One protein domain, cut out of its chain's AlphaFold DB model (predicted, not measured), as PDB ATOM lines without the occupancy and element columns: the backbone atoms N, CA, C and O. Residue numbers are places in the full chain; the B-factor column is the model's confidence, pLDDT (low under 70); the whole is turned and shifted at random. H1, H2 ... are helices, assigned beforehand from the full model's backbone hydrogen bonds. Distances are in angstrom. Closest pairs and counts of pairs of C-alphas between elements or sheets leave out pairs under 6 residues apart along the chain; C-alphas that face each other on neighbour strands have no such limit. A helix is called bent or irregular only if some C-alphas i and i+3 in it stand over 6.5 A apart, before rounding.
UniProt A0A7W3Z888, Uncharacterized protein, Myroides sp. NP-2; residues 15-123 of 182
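Overview. This is residues 15 to 123 of the 182 residues of an uncharacterized protein of Myroides sp. NP-2 (UniProt A0A7W3Z888). One long helix, H3, makes the long axis, and H1 and H2a cross its middle on opposite sides, each at a slant. H2 is bent: its short arm H2b lies close to the beginning of H3, and a tight turn joins the two at one end of the rod. Residues 15 to 21 of H1, residues 42 to 47 and residues 118 to 123 stick out. The printed part has 109 residues with three named helices, in the order H1, H2, H3, and no named strand; the class is all helix. The whole is loose, with a radius of gyration of the C-alphas of 17.3 A, and a rod in outline, spanning 61 by 30 by 21 A.

Arrangement. H3, residues 82 to 121, has a kink of 26 degrees near residue 101. H2, residues 46 to 78, was assigned as one helix by its hydrogen bonds but is bent, with C-alphas 67 and 70 standing 7.7 A apart. Its arms H2a, residues 46 to 67, and H2b, residues 70 to 78, stand at a steep tilt of 65 degrees. H2a touches residues 96 to 112 of H3, the closest C-alphas being those of Gly 60 and Ser 100, 4.6 A apart. H2a and H3 run opposite ways at a steep tilt of 47 degrees. H2b and H3 are close but not clearly touching, with the C-alphas of His 76 and Arg 85 closest at 6.7 A; they run opposite ways at a shallow tilt of 23 degrees. H1, residues 15 to 37, touches H3 with residues 23 to 33 alone, and the C-alphas of Ala 30 and Ser 102 are closest at 5.5 A. H1 and H3 run the same way at a steep tilt of 46 degrees. H1 is apart from both H2a and H2b. Every O i to N i+4 pair is within hydrogen-bond range in H1, against 16 of 18 in H2a, 4 of 5 in H2b and 34 of 36 in H3.

Along the chain. H3 measures 56.3 A, from C-alpha 82 at (103.011, -134.596, 57.805) to C-alpha 121 at (90.772, -136.150, 2.914). H1 measures 31.0 A and begins at C-alpha 15, at (78.212, -137.744, 44.309). H2a measures 30.2 A, has a kink of 26 degrees near residue 53 and is irregular, with C-alphas 52 and 55 standing 6.7 A apart. H2b measures 13.0 A.

Size, cuts and confidence. The C-alphas farthest apart are those of Lys 80 and Ser 123, at 61.6 A. The printed part has no cut. H1 to H2 is a short link of 8 residues, and H2 to H3 a tight one of 3. The mean pLDDT of the printed part is 86.0; residues 15 to 16 and 42 to 44 are under 70.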
ATOM      1  N   GLU A  15      77.155-138.422  45.069       67.62
ATOM      2  CA  GLU A  15      78.212-137.744  44.309       67.62
ATOM      3  C   GLU A  15      79.463-138.615  44.113       67.62
ATOM      4  O   GLU A  15      80.053-138.622  43.031       67.62
ATOM      5  N   GLU A  16      79.870-139.385  45.127       69.62
ATOM      6  CA  GLU A  16      81.035-140.275  45.040       69.62
ATOM      7  C   GLU A  16      80.806-141.399  44.023       69.62
ATOM      8  O   GLU A  16      81.699-141.718  43.235       69.62
ATOM      9  N   ASN A  17      79.579-141.921  43.967       78.31
ATOM     10  CA  ASN A  17      79.183-142.938  42.998       78.31
ATOM     11  C   ASN A  17      79.207-142.414  41.555       78.31
ATOM     12  O   ASN A  17      79.628-143.127  40.644       78.31
ATOM     13  N   ILE A  18      78.772-141.170  41.332       81.69
ATOM     14  CA  ILE A  18      78.809-140.544  40.005       81.69
ATOM     15  C   ILE A  18      80.256-140.378  39.543       81.69
ATOM     16  O   ILE A  18      80.581-140.749  38.416       81.69
ATOM     17  N   VAL A  19      81.148-139.878  40.404       78.69
ATOM     18  CA  VAL A  19      82.545-139.672  39.997       78.69
ATOM     19  C   VAL A  19      83.268-140.989  39.749       78.69
ATOM     20  O   VAL A  19      84.039-141.079  38.797       78.69
ATOM     21  N   TYR A  20      82.993-142.024  40.542       81.25
ATOM     22  CA  TYR A  20      83.532-143.353  40.273       81.25
ATOM     23  C   TYR A  20      83.094-143.875  38.897       81.25
ATOM     24  O   TYR A  20      83.933-144.302  38.105       81.25
ATOM     25  N   LYS A  21      81.801-143.766  38.563       86.88
ATOM     26  CA  LYS A  21      81.282-144.156  37.241       86.88
ATOM     27  C   LYS A  21      81.924-143.358  36.106       86.88
ATOM     28  O   LYS A  21      82.295-143.950  35.098       86.88
ATOM     29  N   LEU A  22      82.091-142.045  36.277       86.44
ATOM     30  CA  LEU A  22      82.775-141.196  35.296       86.44
ATOM     31  C   LEU A  22      84.235-141.609  35.116       86.44
ATOM     32  O   LEU A  22      84.697-141.715  33.987       86.44
ATOM     33  N   PHE A  23      84.950-141.890  36.207       84.50
ATOM     34  CA  PHE A  23      86.335-142.345  36.143       84.50
ATOM     35  C   PHE A  23      86.469-143.656  35.367       84.50
ATOM     36  O   PHE A  23      87.281-143.738  34.449       84.50
ATOM     37  N   VAL A  24      85.644-144.654  35.697       89.69
ATOM     38  CA  VAL A  24      85.625-145.933  34.975       89.69
ATOM     39  C   VAL A  24      85.275-145.706  33.504       89.69
ATOM     40  O   VAL A  24      85.967-146.225  32.637       89.69
ATOM     41  N   GLY A  25      84.276-144.868  33.213       92.81
ATOM     42  CA  GLY A  25      83.891-144.515  31.847       92.81
ATOM     43  C   GLY A  25      85.032-143.890  31.041       92.81
ATOM     44  O   GLY A  25      85.318-144.351  29.938       92.81
ATOM     45  N   PHE A  26      85.732-142.897  31.600       90.19
ATOM     46  CA  PHE A  26      86.884-142.272  30.945       90.19
ATOM     47  C   PHE A  26      88.045-143.243  30.758       90.19
ATOM     48  O   PHE A  26      88.700-143.210  29.721       90.19
ATOM     49  N   LEU A  27      88.288-144.132  31.719       90.69
ATOM     50  CA  LEU A  27      89.350-145.126  31.612       90.69
ATOM     51  C   LEU A  27      89.033-146.178  30.540       90.69
ATOM     52  O   LEU A  27      89.898-146.531  29.742       90.69
ATOM     53  N   THR A  28      87.786-146.642  30.456       92.44
ATOM     54  CA  THR A  28      87.344-147.535  29.377       92.44
ATOM     55  C   THR A  28      87.426-146.840  28.018       92.44
ATOM     56  O   THR A  28      87.966-147.418  27.077       92.44
ATOM     57  N   TYR A  29      86.964-145.590  27.920       92.06
ATOM     58  CA  TYR A  29      87.098-144.766  26.717       92.06
ATOM     59  C   TYR A  29      88.563-144.620  26.285       92.06
ATOM     60  O   TYR A  29      88.881-144.845  25.118       92.06
ATOM     61  N   ALA A  30      89.459-144.341  27.233       89.88
ATOM     62  CA  ALA A  30      90.889-144.217  27.000       89.88
ATOM     63  C   ALA A  30      91.491-145.481  26.376       89.88
ATOM     64  O   ALA A  30      92.209-145.411  25.377       89.88
ATOM     65  N   VAL A  31      91.166-146.645  26.945       92.25
ATOM     66  CA  VAL A  31      91.633-147.946  26.449       92.25
ATOM     67  C   VAL A  31      91.090-148.210  25.046       92.25
ATOM     68  O   VAL A  31      91.858-148.576  24.157       92.25
ATOM     69  N   ILE A  32      89.793-147.989  24.815       93.19
ATOM     70  CA  ILE A  32      89.181-148.199  23.496       93.19
ATOM     71  C   ILE A  32      89.854-147.306  22.453       93.19
ATOM     72  O   ILE A  32      90.264-147.780  21.394       93.19
ATOM     73  N   TYR A  33      90.017-146.022  22.761       90.44
ATOM     74  CA  TYR A  33      90.635-145.086  21.840       90.44
ATOM     75  C   TYR A  33      92.080-145.483  21.510       90.44
ATOM     76  O   TYR A  33      92.431-145.603  20.337       90.44
ATOM     77  N   TYR A  34      92.899-145.752  22.530       87.62
ATOM     78  CA  TYR A  34      94.321-146.035  22.344       87.62
ATOM     79  C   TYR A  34      94.580-147.312  21.537       87.62
ATOM     80  O   TYR A  34      95.484-147.337  20.704       87.62
ATOM     81  N   PHE A  35      93.802-148.374  21.774       88.88
ATOM     82  CA  PHE A  35      94.022-149.661  21.111       88.88
ATOM     83  C   PHE A  35      93.324-149.795  19.757       88.88
ATOM     84  O   PHE A  35      93.842-150.510  18.902       88.88
ATOM     85  N   PHE A  36      92.173-149.145  19.557       89.88
ATOM     86  CA  PHE A  36      91.335-149.393  18.378       89.88
ATOM     87  C   PHE A  36      91.196-148.196  17.438       89.88
ATOM     88  O   PHE A  36      91.018-148.407  16.242       89.88
ATOM     89  N   LEU A  37      91.253-146.959  17.942       87.81
ATOM     90  CA  LEU A  37      90.885-145.770  17.161       87.81
ATOM     91  C   LEU A  37      92.058-144.839  16.852       87.81
ATOM     92  O   LEU A  37      91.963-144.065  15.903       87.81
ATOM     93  N   LYS A  38      93.148-144.891  17.628       84.12
ATOM     94  CA  LYS A  38      94.301-144.004  17.451       84.12
ATOM     95  C   LYS A  38      94.978-144.268  16.092       84.12
ATOM     96  O   LYS A  38      95.546-145.348  15.901       84.12
ATOM     97  N   PRO A  39      94.938-143.314  15.141       81.50
ATOM     98  CA  PRO A  39      95.591-143.464  13.850       81.50
ATOM     99  C   PRO A  39      97.115-143.431  13.999       81.50
ATOM    100  O   PRO A  39      97.665-142.819  14.915       81.50
ATOM    101  N   LEU A  40      97.806-144.072  13.056       74.88
ATOM    102  CA  LEU A  40      99.245-143.893  12.889       74.88
ATOM    103  C   LEU A  40      99.497-142.528  12.246       74.88
ATOM    104  O   LEU A  40      99.142-142.314  11.089       74.88
ATOM    105  N   THR A  41     100.104-141.617  13.001       71.69
ATOM    106  CA  THR A  41     100.501-140.285  12.536       71.69
ATOM    107  C   THR A  41     102.024-140.177  12.436       71.69
ATOM    108  O   THR A  41     102.755-140.817  13.191       71.69
ATOM    109  N   ILE A  42     102.484-139.398  11.456       65.75
ATOM    110  CA  ILE A  42     103.892-139.120  11.119       65.75
ATOM    111  C   ILE A  42     104.109-137.628  11.386       65.75
ATOM    112  O   ILE A  42     103.181-136.838  11.190       65.75
ATOM    113  N   GLY A  43     105.298-137.220  11.818       64.44
ATOM    114  CA  GLY A  43     105.606-135.807  12.033       64.44
ATOM    115  C   GLY A  43     105.089-135.263  13.362       64.44
ATOM    116  O   GLY A  43     104.505-134.177  13.403       64.44
ATOM    117  N   GLN A  44     105.319-135.991  14.462       66.44
ATOM    118  CA  GLN A  44     105.084-135.481  15.819       66.44
ATOM    119  C   GLN A  44     105.978-134.265  16.096       66.44
ATOM    120  O   GLN A  44     107.099-134.372  16.590       66.44
ATOM    121  N   SER A  45     105.483-133.080  15.753       77.12
ATOM    122  CA  SER A  45     106.156-131.829  16.074       77.12
ATOM    123  C   SER A  45     105.989-131.499  17.558       77.12
ATOM    124  O   SER A  45     104.963-131.796  18.168       77.12
ATOM    125  N   PHE A  46     106.962-130.795  18.142       80.00
ATOM    126  CA  PHE A  46     106.839-130.283  19.512       80.00
ATOM    127  C   PHE A  46     105.547-129.471  19.717       80.00
ATOM    128  O   PHE A  46     104.898-129.579  20.755       80.00
ATOM    129  N   LYS A  47     105.134-128.705  18.695       82.62
ATOM    130  CA  LYS A  47     103.877-127.945  18.700       82.62
ATOM    131  C   LYS A  47     102.665-128.864  18.852       82.62
ATOM    132  O   LYS A  47     101.797-128.564  19.661       82.62
ATOM    133  N   TYR A  48     102.624-129.981  18.122       83.38
ATOM    134  CA  TYR A  48     101.551-130.967  18.252       83.38
ATOM    135  C   TYR A  48     101.444-131.472  19.696       83.38
ATOM    136  O   TYR A  48     100.383-131.346  20.301       83.38
ATOM    137  N   ASN A  49     102.554-131.933  20.284       85.50
ATOM    138  CA  ASN A  49     102.547-132.432  21.663       85.50
ATOM    139  C   ASN A  49     102.070-131.346  22.639       85.50
ATOM    140  O   ASN A  49     101.276-131.611  23.537       85.50
ATOM    141  N   LEU A  50     102.521-130.103  22.456       87.69
ATOM    142  CA  LEU A  50     102.132-129.001  23.327       87.69
ATOM    143  C   LEU A  50     100.625-128.699  23.246       87.69
ATOM    144  O   LEU A  50      99.958-128.646  24.278       87.69
ATOM    145  N   PHE A  51     100.085-128.509  22.040       87.75
ATOM    146  CA  PHE A  51      98.701-128.062  21.848       87.75
ATOM    147  C   PHE A  51      97.665-129.175  21.990       87.75
ATOM    148  O   PHE A  51      96.566-128.916  22.474       87.75
ATOM    149  N   VAL A  52      98.001-130.394  21.573       86.88
ATOM    150  CA  VAL A  52      97.054-131.513  21.511       86.88
ATOM    151  C   VAL A  52      97.116-132.368  22.773       86.88
ATOM    152  O   VAL A  52      96.082-132.851  23.222       86.88
ATOM    153  N   GLU A  53      98.294-132.518  23.385       87.38
ATOM    154  CA  GLU A  53      98.458-133.369  24.569       87.38
ATOM    155  C   GLU A  53      98.577-132.541  25.858       87.38
ATOM    156  O   GLU A  53      97.755-132.686  26.766       87.38
ATOM    157  N   TRP A  54      99.564-131.642  25.951       91.19
ATOM    158  CA  TRP A  54      99.904-130.974  27.215       91.19
ATOM    159  C   TRP A  54      98.897-129.914  27.655       91.19
ATOM    160  O   TRP A  54      98.522-129.894  28.826       91.19
ATOM    161  N   ILE A  55      98.445-129.031  26.762       93.00
ATOM    162  CA  ILE A  55      97.500-127.966  27.129       93.00
ATOM    163  C   ILE A  55      96.173-128.548  27.652       93.00
ATOM    164  O   ILE A  55      95.790-128.194  28.772       93.00
ATOM    165  N   PRO A  56      95.491-129.470  26.942       92.62
ATOM    166  CA  PRO A  56      94.257-130.079  27.436       92.62
ATOM    167  C   PRO A  56      94.464-130.826  28.757       92.62
ATOM    168  O   PRO A  56      93.636-130.726  29.663       92.62
ATOM    169  N   PHE A  57      95.597-131.514  28.905       93.00
ATOM    170  CA  PHE A  57      95.965-132.197  30.141       93.00
ATOM    171  C   PHE A  57      96.154-131.236  31.327       93.00
ATOM    172  O   PHE A  57      95.647-131.491  32.421       93.00
ATOM    173  N   ILE A  58      96.852-130.115  31.141       93.56
ATOM    174  CA  ILE A  58      97.053-129.120  32.204       93.56
ATOM    175  C   ILE A  58      95.717-128.469  32.573       93.56
ATOM    176  O   ILE A  58      95.397-128.360  33.758       93.56
ATOM    177  N   ILE A  59      94.902-128.104  31.578       93.06
ATOM    178  CA  ILE A  59      93.557-127.552  31.796       93.06
ATOM    179  C   ILE A  59      92.708-128.530  32.610       93.06
ATOM    180  O   ILE A  59      92.086-128.132  33.596       93.06
ATOM    181  N   GLY A  60      92.723-129.816  32.261       91.69
ATOM    182  CA  GLY A  60      91.976-130.829  32.996       91.69
ATOM    183  C   GLY A  60      92.450-130.990  34.442       91.69
ATOM    184  O   GLY A  60      91.613-131.093  35.340       91.69
ATOM    185  N   ILE A  61      93.762-130.915  34.713       92.25
ATOM    186  CA  ILE A  61      94.291-130.936  36.088       92.25
ATOM    187  C   ILE A  61      93.767-129.735  36.874       92.25
ATOM    188  O   ILE A  61      93.308-129.904  38.008       92.25
ATOM    189  N   VAL A  62      93.806-128.536  36.287       92.19
ATOM    190  CA  VAL A  62      93.315-127.310  36.929       92.19
ATOM    191  C   VAL A  62      91.826-127.439  37.249       92.19
ATOM    192  O   VAL A  62      91.436-127.236  38.398       92.19
ATOM    193  N   ILE A  63      91.001-127.861  36.285       90.38
ATOM    194  CA  ILE A  63      89.554-128.040  36.472       90.38
ATOM    195  C   ILE A  63      89.264-129.061  37.579       90.38
ATOM    196  O   ILE A  63      88.495-128.774  38.497       90.38
ATOM    197  N   ILE A  64      89.897-130.237  37.543       88.31
ATOM    198  CA  ILE A  64      89.686-131.292  38.546       88.31
ATOM    199  C   ILE A  64      90.105-130.811  39.935       88.31
ATOM    200  O   ILE A  64      89.394-131.051  40.915       88.31
ATOM    201  N   THR A  65      91.233-130.106  40.023       86.31
ATOM    202  CA  THR A  65      91.732-129.553  41.283       86.31
ATOM    203  C   THR A  65      90.739-128.546  41.854       86.31
ATOM    204  O   THR A  65      90.366-128.679  43.019       86.31
ATOM    205  N   LEU A  66      90.245-127.607  41.037       87.62
ATOM    206  CA  LEU A  66      89.246-126.608  41.435       87.62
ATOM    207  C   LEU A  66      87.947-127.261  41.927       87.62
ATOM    208  O   LEU A  66      87.472-126.932  43.015       87.62
ATOM    209  N   LEU A  67      87.420-128.244  41.191       85.44
ATOM    210  CA  LEU A  67      86.201-128.974  41.564       85.44
ATOM    211  C   LEU A  67      86.362-129.770  42.868       85.44
ATOM    212  O   LEU A  67      85.397-129.974  43.606       85.44
ATOM    213  N   ARG A  68      87.580-130.224  43.184       82.88
ATOM    214  CA  ARG A  68      87.879-131.031  44.377       82.88
ATOM    215  C   ARG A  68      88.515-130.241  45.520       82.88
ATOM    216  O   ARG A  68      88.831-130.848  46.545       82.88
ATOM    217  N   LEU A  69      88.635-128.914  45.430       83.69
ATOM    218  CA  LEU A  69      89.245-128.079  46.477       83.69
ATOM    219  C   LEU A  69      88.626-128.311  47.862       83.69
ATOM    220  O   LEU A  69      89.343-128.443  48.853       83.69
ATOM    221  N   ASN A  70      87.298-128.398  47.947       80.81
ATOM    222  CA  ASN A  70      86.606-128.607  49.223       80.81
ATOM    223  C   ASN A  70      86.876-130.000  49.811       80.81
ATOM    224  O   ASN A  70      87.044-130.142  51.023       80.81
ATOM    225  N   PHE A  71      86.979-131.019  48.955       82.12
ATOM    226  CA  PHE A  71      87.366-132.371  49.357       82.12
ATOM    227  C   PHE A  71      88.815-132.403  49.860       82.12
ATOM    228  O   PHE A  71      89.063-132.893  50.959       82.12
ATOM    229  N   LEU A  72      89.748-131.784  49.127       80.81
ATOM    230  CA  LEU A  72      91.158-131.639  49.512       80.81
ATOM    231  C   LEU A  72      91.314-130.954  50.879       80.81
ATOM    232  O   LEU A  72      92.052-131.440  51.736       80.81
ATOM    233  N   LYS A  73      90.573-129.863  51.121       83.25
ATOM    234  CA  LYS A  73      90.568-129.152  52.413       83.25
ATOM    235  C   LYS A  73      90.081-130.039  53.560       83.25
ATOM    236  O   LYS A  73      90.661-130.003  54.644       83.25
ATOM    237  N   ARG A  74      89.023-130.830  53.344       82.88
ATOM    238  CA  ARG A  74      88.511-131.779  54.350       82.88
ATOM    239  C   ARG A  74      89.516-132.889  54.633       82.88
ATOM    240  O   ARG A  74      89.736-133.211  55.797       82.88
ATOM    241  N   LEU A  75      90.148-133.422  53.591       80.88
ATOM    242  CA  LEU A  75      91.151-134.471  53.716       80.88
ATOM    243  C   LEU A  75      92.373-133.994  54.511       80.88
ATOM    244  O   LEU A  75      92.835-134.696  55.405       80.88
ATOM    245  N   HIS A  76      92.841-132.768  54.253       79.75
ATOM    246  CA  HIS A  76      93.990-132.185  54.952       79.75
ATOM    247  C   HIS A  76      93.785-132.105  56.470       79.75
ATOM    248  O   HIS A  76      94.718-132.343  57.231       79.75
ATOM    249  N   LYS A  77      92.559-131.803  56.920       81.19
ATOM    250  CA  LYS A  77      92.221-131.729  58.351       81.19
ATOM    251  C   LYS A  77      92.216-133.098  59.046       81.19
ATOM    252  O   LYS A  77      92.324-133.142  60.266       81.19
ATOM    253  N   GLY A  78      92.075-134.194  58.298       77.88
ATOM    254  CA  GLY A  78      91.956-135.549  58.847       77.88
ATOM    255  C   GLY A  78      93.284-136.206  59.239       77.88
ATOM    256  O   GLY A  78      93.293-137.093  60.089       77.88
ATOM    257  N   PHE A  79      94.410-135.775  58.663       82.19
ATOM    258  CA  PHE A  79      95.710-136.418  58.873       82.19
ATOM    259  C   PHE A  79      96.577-135.664  59.887       82.19
ATOM    260  O   PHE A  79      96.939-134.505  59.681       82.19
ATOM    261  N   LYS A  80      96.979-136.343  60.969       79.19
ATOM    262  CA  LYS A  80      97.873-135.763  61.986       79.19
ATOM    263  C   LYS A  80      99.329-135.696  61.510       79.19
ATOM    264  O   LYS A  80      99.960-134.659  61.690       79.19
ATOM    265  N   SER A  81      99.828-136.747  60.856       91.38
ATOM    266  CA  SER A  81     101.211-136.838  60.363       91.38
ATOM    267  C   SER A  81     101.436-136.019  59.089       91.38
ATOM    268  O   SER A  81     100.617-136.045  58.170       91.38
ATOM    269  N   ILE A  82     102.573-135.321  59.011       89.06
ATOM    270  CA  ILE A  82     103.011-134.596  57.805       89.06
ATOM    271  C   ILE A  82     103.311-135.576  56.664       89.06
ATOM    272  O   ILE A  82     102.959-135.300  55.520       89.06
ATOM    273  N   ILE A  83     103.906-136.731  56.978       90.69
ATOM    274  CA  ILE A  83     104.267-137.753  55.985       90.69
ATOM    275  C   ILE A  83     103.005-138.275  55.289       90.69
ATOM    276  O   ILE A  83     102.946-138.291  54.059       90.69
ATOM    277  N   ASP A  84     101.962-138.596  56.060       85.69
ATOM    278  CA  ASP A  84     100.687-139.076  55.515       85.69
ATOM    279  C   ASP A  84     100.029-138.023  54.616       85.69
ATOM    280  O   ASP A  84      99.473-138.356  53.567       85.69
ATOM    281  N   ARG A  85     100.127-136.736  54.984       86.06
ATOM    282  CA  ARG A  85      99.622-135.633  54.152       86.06
ATOM    283  C   ARG A  85     100.358-135.567  52.822       86.06
ATOM    284  O   ARG A  85      99.701-135.538  51.785       86.06
ATOM    285  N   VAL A  86     101.691-135.553  52.841       89.00
ATOM    286  CA  VAL A  86     102.510-135.484  51.618       89.00
ATOM    287  C   VAL A  86     102.213-136.673  50.710       89.00
ATOM    288  O   VAL A  86     101.914-136.480  49.533       89.00
ATOM    289  N   PHE A  87     102.209-137.889  51.259       89.38
ATOM    290  CA  PHE A  87     101.911-139.098  50.495       89.38
ATOM    291  C   PHE A  87     100.515-139.046  49.860       89.38
ATOM    292  O   PHE A  87     100.350-139.322  48.672       89.38
ATOM    293  N   THR A  88      99.513-138.604  50.622       85.88
ATOM    294  CA  THR A  88      98.142-138.469  50.120       85.88
ATOM    295  C   THR A  88      98.031-137.415  49.018       85.88
ATOM    296  O   THR A  88      97.341-137.641  48.026       85.88
ATOM    297  N   TYR A  89      98.733-136.285  49.135       86.00
ATOM    298  CA  TYR A  89      98.771-135.271  48.079       86.00
ATOM    299  C   TYR A  89      99.387-135.798  46.786       86.00
ATOM    300  O   TYR A  89      98.826-135.567  45.717       86.00
ATOM    301  N   VAL A  90     100.494-136.537  46.874       90.00
ATOM    302  CA  VAL A  90     101.130-137.156  45.703       90.00
ATOM    303  C   VAL A  90     100.164-138.122  45.016       90.00
ATOM    304  O   VAL A  90      99.971-138.028  43.805       90.00
ATOM    305  N   LEU A  91      99.487-138.990  45.774       88.81
ATOM    306  CA  LEU A  91      98.483-139.901  45.215       88.81
ATOM    307  C   LEU A  91      97.328-139.154  44.538       88.81
ATOM    308  O   LEU A  91      96.898-139.546  43.455       88.81
ATOM    309  N   LEU A  92      96.850-138.057  45.127       86.25
ATOM    310  CA  LEU A  92      95.787-137.247  44.529       86.25
ATOM    311  C   LEU A  92      96.228-136.558  43.239       86.25
ATOM    312  O   LEU A  92      95.438-136.494  42.303       86.25
ATOM    313  N   ILE A  93      97.473-136.083  43.160       89.19
ATOM    314  CA  ILE A  93      98.033-135.513  41.928       89.19
ATOM    315  C   ILE A  93      98.115-136.585  40.841       89.19
ATOM    316  O   ILE A  93      97.719-136.327  39.704       89.19
ATOM    317  N   ILE A  94      98.562-137.798  41.181       90.81
ATOM    318  CA  ILE A  94      98.605-138.929  40.245       90.81
ATOM    319  C   ILE A  94      97.192-139.256  39.745       90.81
ATOM    320  O   ILE A  94      96.972-139.331  38.539       90.81
ATOM    321  N   MET A  95      96.213-139.371  40.645       87.81
ATOM    322  CA  MET A  95      94.817-139.626  40.271       87.81
ATOM    323  C   MET A  95      94.233-138.506  39.402       87.81
ATOM    324  O   MET A  95      93.598-138.788  38.388       87.81
ATOM    325  N   ALA A  96      94.458-137.241  39.764       88.50
ATOM    326  CA  ALA A  96      93.997-136.091  38.990       88.50
ATOM    327  C   ALA A  96      94.627-136.068  37.593       88.50
ATOM    328  O   ALA A  96      93.931-135.805  36.617       88.50
ATOM    329  N   SER A  97      95.909-136.420  37.491       91.38
ATOM    330  CA  SER A  97      96.619-136.556  36.219       91.38
ATOM    331  C   SER A  97      96.005-137.665  35.364       91.38
ATOM    332  O   SER A  97      95.674-137.433  34.206       91.38
ATOM    333  N   MET A  98      95.767-138.849  35.932       90.81
ATOM    334  CA  MET A  98      95.138-139.963  35.211       90.81
ATOM    335  C   MET A  98      93.745-139.599  34.687       90.81
ATOM    336  O   MET A  98      93.439-139.869  33.524       90.81
ATOM    337  N   ILE A  99      92.912-138.971  35.524       89.94
ATOM    338  CA  ILE A  99      91.575-138.518  35.124       89.94
ATOM    339  C   ILE A  99      91.698-137.462  34.026       89.94
ATOM    340  O   ILE A  99      91.059-137.609  32.993       89.94
ATOM    341  N   SER A 100      92.540-136.445  34.226       93.38
ATOM    342  CA  SER A 100      92.728-135.345  33.279       93.38
ATOM    343  C   SER A 100      93.166-135.831  31.900       93.38
ATOM    344  O   SER A 100      92.595-135.443  30.883       93.38
ATOM    345  N   TYR A 101      94.159-136.719  31.863       92.19
ATOM    346  CA  TYR A 101      94.633-137.299  30.615       92.19
ATOM    347  C   TYR A 101      93.519-138.089  29.924       92.19
ATOM    348  O   TYR A 101      93.275-137.898  28.736       92.19
ATOM    349  N   SER A 102      92.797-138.919  30.683       90.25
ATOM    350  CA  SER A 102      91.742-139.777  30.135       90.25
ATOM    351  C   SER A 102      90.525-138.994  29.639       90.25
ATOM    352  O   SER A 102      89.892-139.410  28.673       90.25
ATOM    353  N   SER A 103      90.180-137.875  30.283       90.62
ATOM    354  CA  SER A 103      89.014-137.070  29.915       90.62
ATOM    355  C   SER A 103      89.344-135.965  28.916       90.62
ATOM    356  O   SER A 103      88.699-135.889  27.877       90.62
ATOM    357  N   PHE A 104      90.334-135.116  29.185       92.44
ATOM    358  CA  PHE A 104      90.651-133.960  28.343       92.44
ATOM    359  C   PHE A 104      91.711-134.282  27.297       92.44
ATOM    360  O   PHE A 104      91.520-133.949  26.131       92.44
ATOM    361  N   GLY A 105      92.800-134.947  27.695       90.88
ATOM    362  CA  GLY A 105      93.909-135.273  26.794       90.88
ATOM    363  C   GLY A 105      93.457-136.141  25.622       90.88
ATOM    364  O   GLY A 105      93.570-135.744  24.466       90.88
ATOM    365  N   ILE A 106      92.855-137.292  25.919       90.81
ATOM    366  CA  ILE A 106      92.400-138.238  24.892       90.81
ATOM    367  C   ILE A 106      91.295-137.647  24.019       90.81
ATOM    368  O   ILE A 106      91.312-137.839  22.807       90.81
ATOM    369  N   THR A 107      90.362-136.893  24.604       92.06
ATOM    370  CA  THR A 107      89.303-136.237  23.826       92.06
ATOM    371  C   THR A 107      89.882-135.204  22.863       92.06
ATOM    372  O   THR A 107      89.487-135.171  21.699       92.06
ATOM    373  N   ALA A 108      90.837-134.383  23.308       92.44
ATOM    374  CA  ALA A 108      91.502-133.415  22.442       92.44
ATOM    375  C   ALA A 108      92.289-134.104  21.321       92.44
ATOM    376  O   ALA A 108      92.185-133.696  20.165       92.44
ATOM    377  N   GLU A 109      92.999-135.187  21.638       90.12
ATOM    378  CA  GLU A 109      93.707-136.005  20.654       90.12
ATOM    379  C   GLU A 109      92.743-136.600  19.614       90.12
ATOM    380  O   GLU A 109      92.976-136.499  18.409       90.12
ATOM    381  N   ALA A 110      91.616-137.153  20.066       90.44
ATOM    382  CA  ALA A 110      90.591-137.720  19.199       90.44
ATOM    383  C   ALA A 110      89.978-136.662  18.271       90.44
ATOM    384  O   ALA A 110      89.863-136.892  17.066       90.44
ATOM    385  N   ILE A 111      89.622-135.489  18.808       90.88
ATOM    386  CA  ILE A 111      89.104-134.361  18.022       90.88
ATOM    387  C   ILE A 111      90.136-133.935  16.983       90.88
ATOM    388  O   ILE A 111      89.794-133.788  15.809       90.88
ATOM    389  N   PHE A 112      91.395-133.773  17.389       90.19
ATOM    390  CA  PHE A 112      92.457-133.359  16.483       90.19
ATOM    391  C   PHE A 112      92.640-134.358  15.341       90.19
ATOM    392  O   PHE A 112      92.740-133.956  14.185       90.19
ATOM    393  N   HIS A 113      92.617-135.658  15.628       88.38
ATOM    394  CA  HIS A 113      92.706-136.685  14.597       88.38
ATOM    395  C   HIS A 113      91.505-136.696  13.651       88.38
ATOM    396  O   HIS A 113      91.698-136.826  12.444       88.38
ATOM    397  N   ILE A 114      90.282-136.520  14.155       88.94
ATOM    398  CA  ILE A 114      89.078-136.447  13.315       88.94
ATOM    399  C   ILE A 114      89.140-135.225  12.392       88.94
ATOM    400  O   ILE A 114      88.912-135.339  11.187       88.94
ATOM    401  N   VAL A 115      89.479-134.057  12.942       88.31
ATOM    402  CA  VAL A 115      89.622-132.817  12.168       88.31
ATOM    403  C   VAL A 115      90.748-132.962  11.147       88.31
ATOM    404  O   VAL A 115      90.537-132.704   9.965       88.31
ATOM    405  N   GLY A 116      91.913-133.446  11.574       84.56
ATOM    406  CA  GLY A 116      93.073-133.661  10.716       84.56
ATOM    407  C   GLY A 116      92.789-134.639   9.578       84.56
ATOM    408  O   GLY A 116      93.177-134.371   8.443       84.56
ATOM    409  N   TYR A 117      92.054-135.722   9.846       84.94
ATOM    410  CA  TYR A 117      91.614-136.673   8.827       84.94
ATOM    411  C   TYR A 117      90.678-136.023   7.804       84.94
ATOM    412  O   TYR A 117      90.881-136.180   6.602       84.94
ATOM    413  N   ASN A 118      89.683-135.256   8.257       85.38
ATOM    414  CA  ASN A 118      88.750-134.571   7.361       85.38
ATOM    415  C   ASN A 118      89.453-133.523   6.491       85.38
ATOM    416  O   ASN A 118      89.184-133.437   5.293       85.38
ATOM    417  N   VAL A 119      90.388-132.763   7.066       84.12
ATOM    418  CA  VAL A 119      91.216-131.811   6.317       84.12
ATOM    419  C   VAL A 119      92.080-132.552   5.297       84.12
ATOM    420  O   VAL A 119      92.068-132.201   4.120       84.12
ATOM    421  N   ALA A 120      92.768-133.620   5.705       78.88
ATOM    422  CA  ALA A 120      93.636-134.403   4.827       78.88
ATOM    423  C   ALA A 120      92.870-135.086   3.684       78.88
ATOM    424  O   ALA A 120      93.371-135.150   2.565       78.88
ATOM    425  N   LYS A 121      91.644-135.556   3.936       81.50
ATOM    426  CA  LYS A 121      90.772-136.150   2.914       81.50
ATOM    427  C   LYS A 121      90.406-135.155   1.809       81.50
ATOM    428  O   LYS A 121      90.268-135.559   0.661       81.50
ATOM    429  N   ASN A 122      90.264-133.880   2.162       80.75
ATOM    430  CA  ASN A 122      89.911-132.806   1.233       80.75
ATOM    431  C   ASN A 122      91.135-132.071   0.660       80.75
ATOM    432  O   ASN A 122      90.978-131.135  -0.120       80.75
ATOM    433  N   SER A 123      92.345-132.467   1.060       77.75
ATOM    434  CA  SER A 123      93.597-131.862   0.609       77.75
ATOM    435  C   SER A 123      94.220-132.668  -0.530       77.75
ATOM    436  O   SER A 123      93.999-133.874  -0.651       77.75
TER     437      SER A 123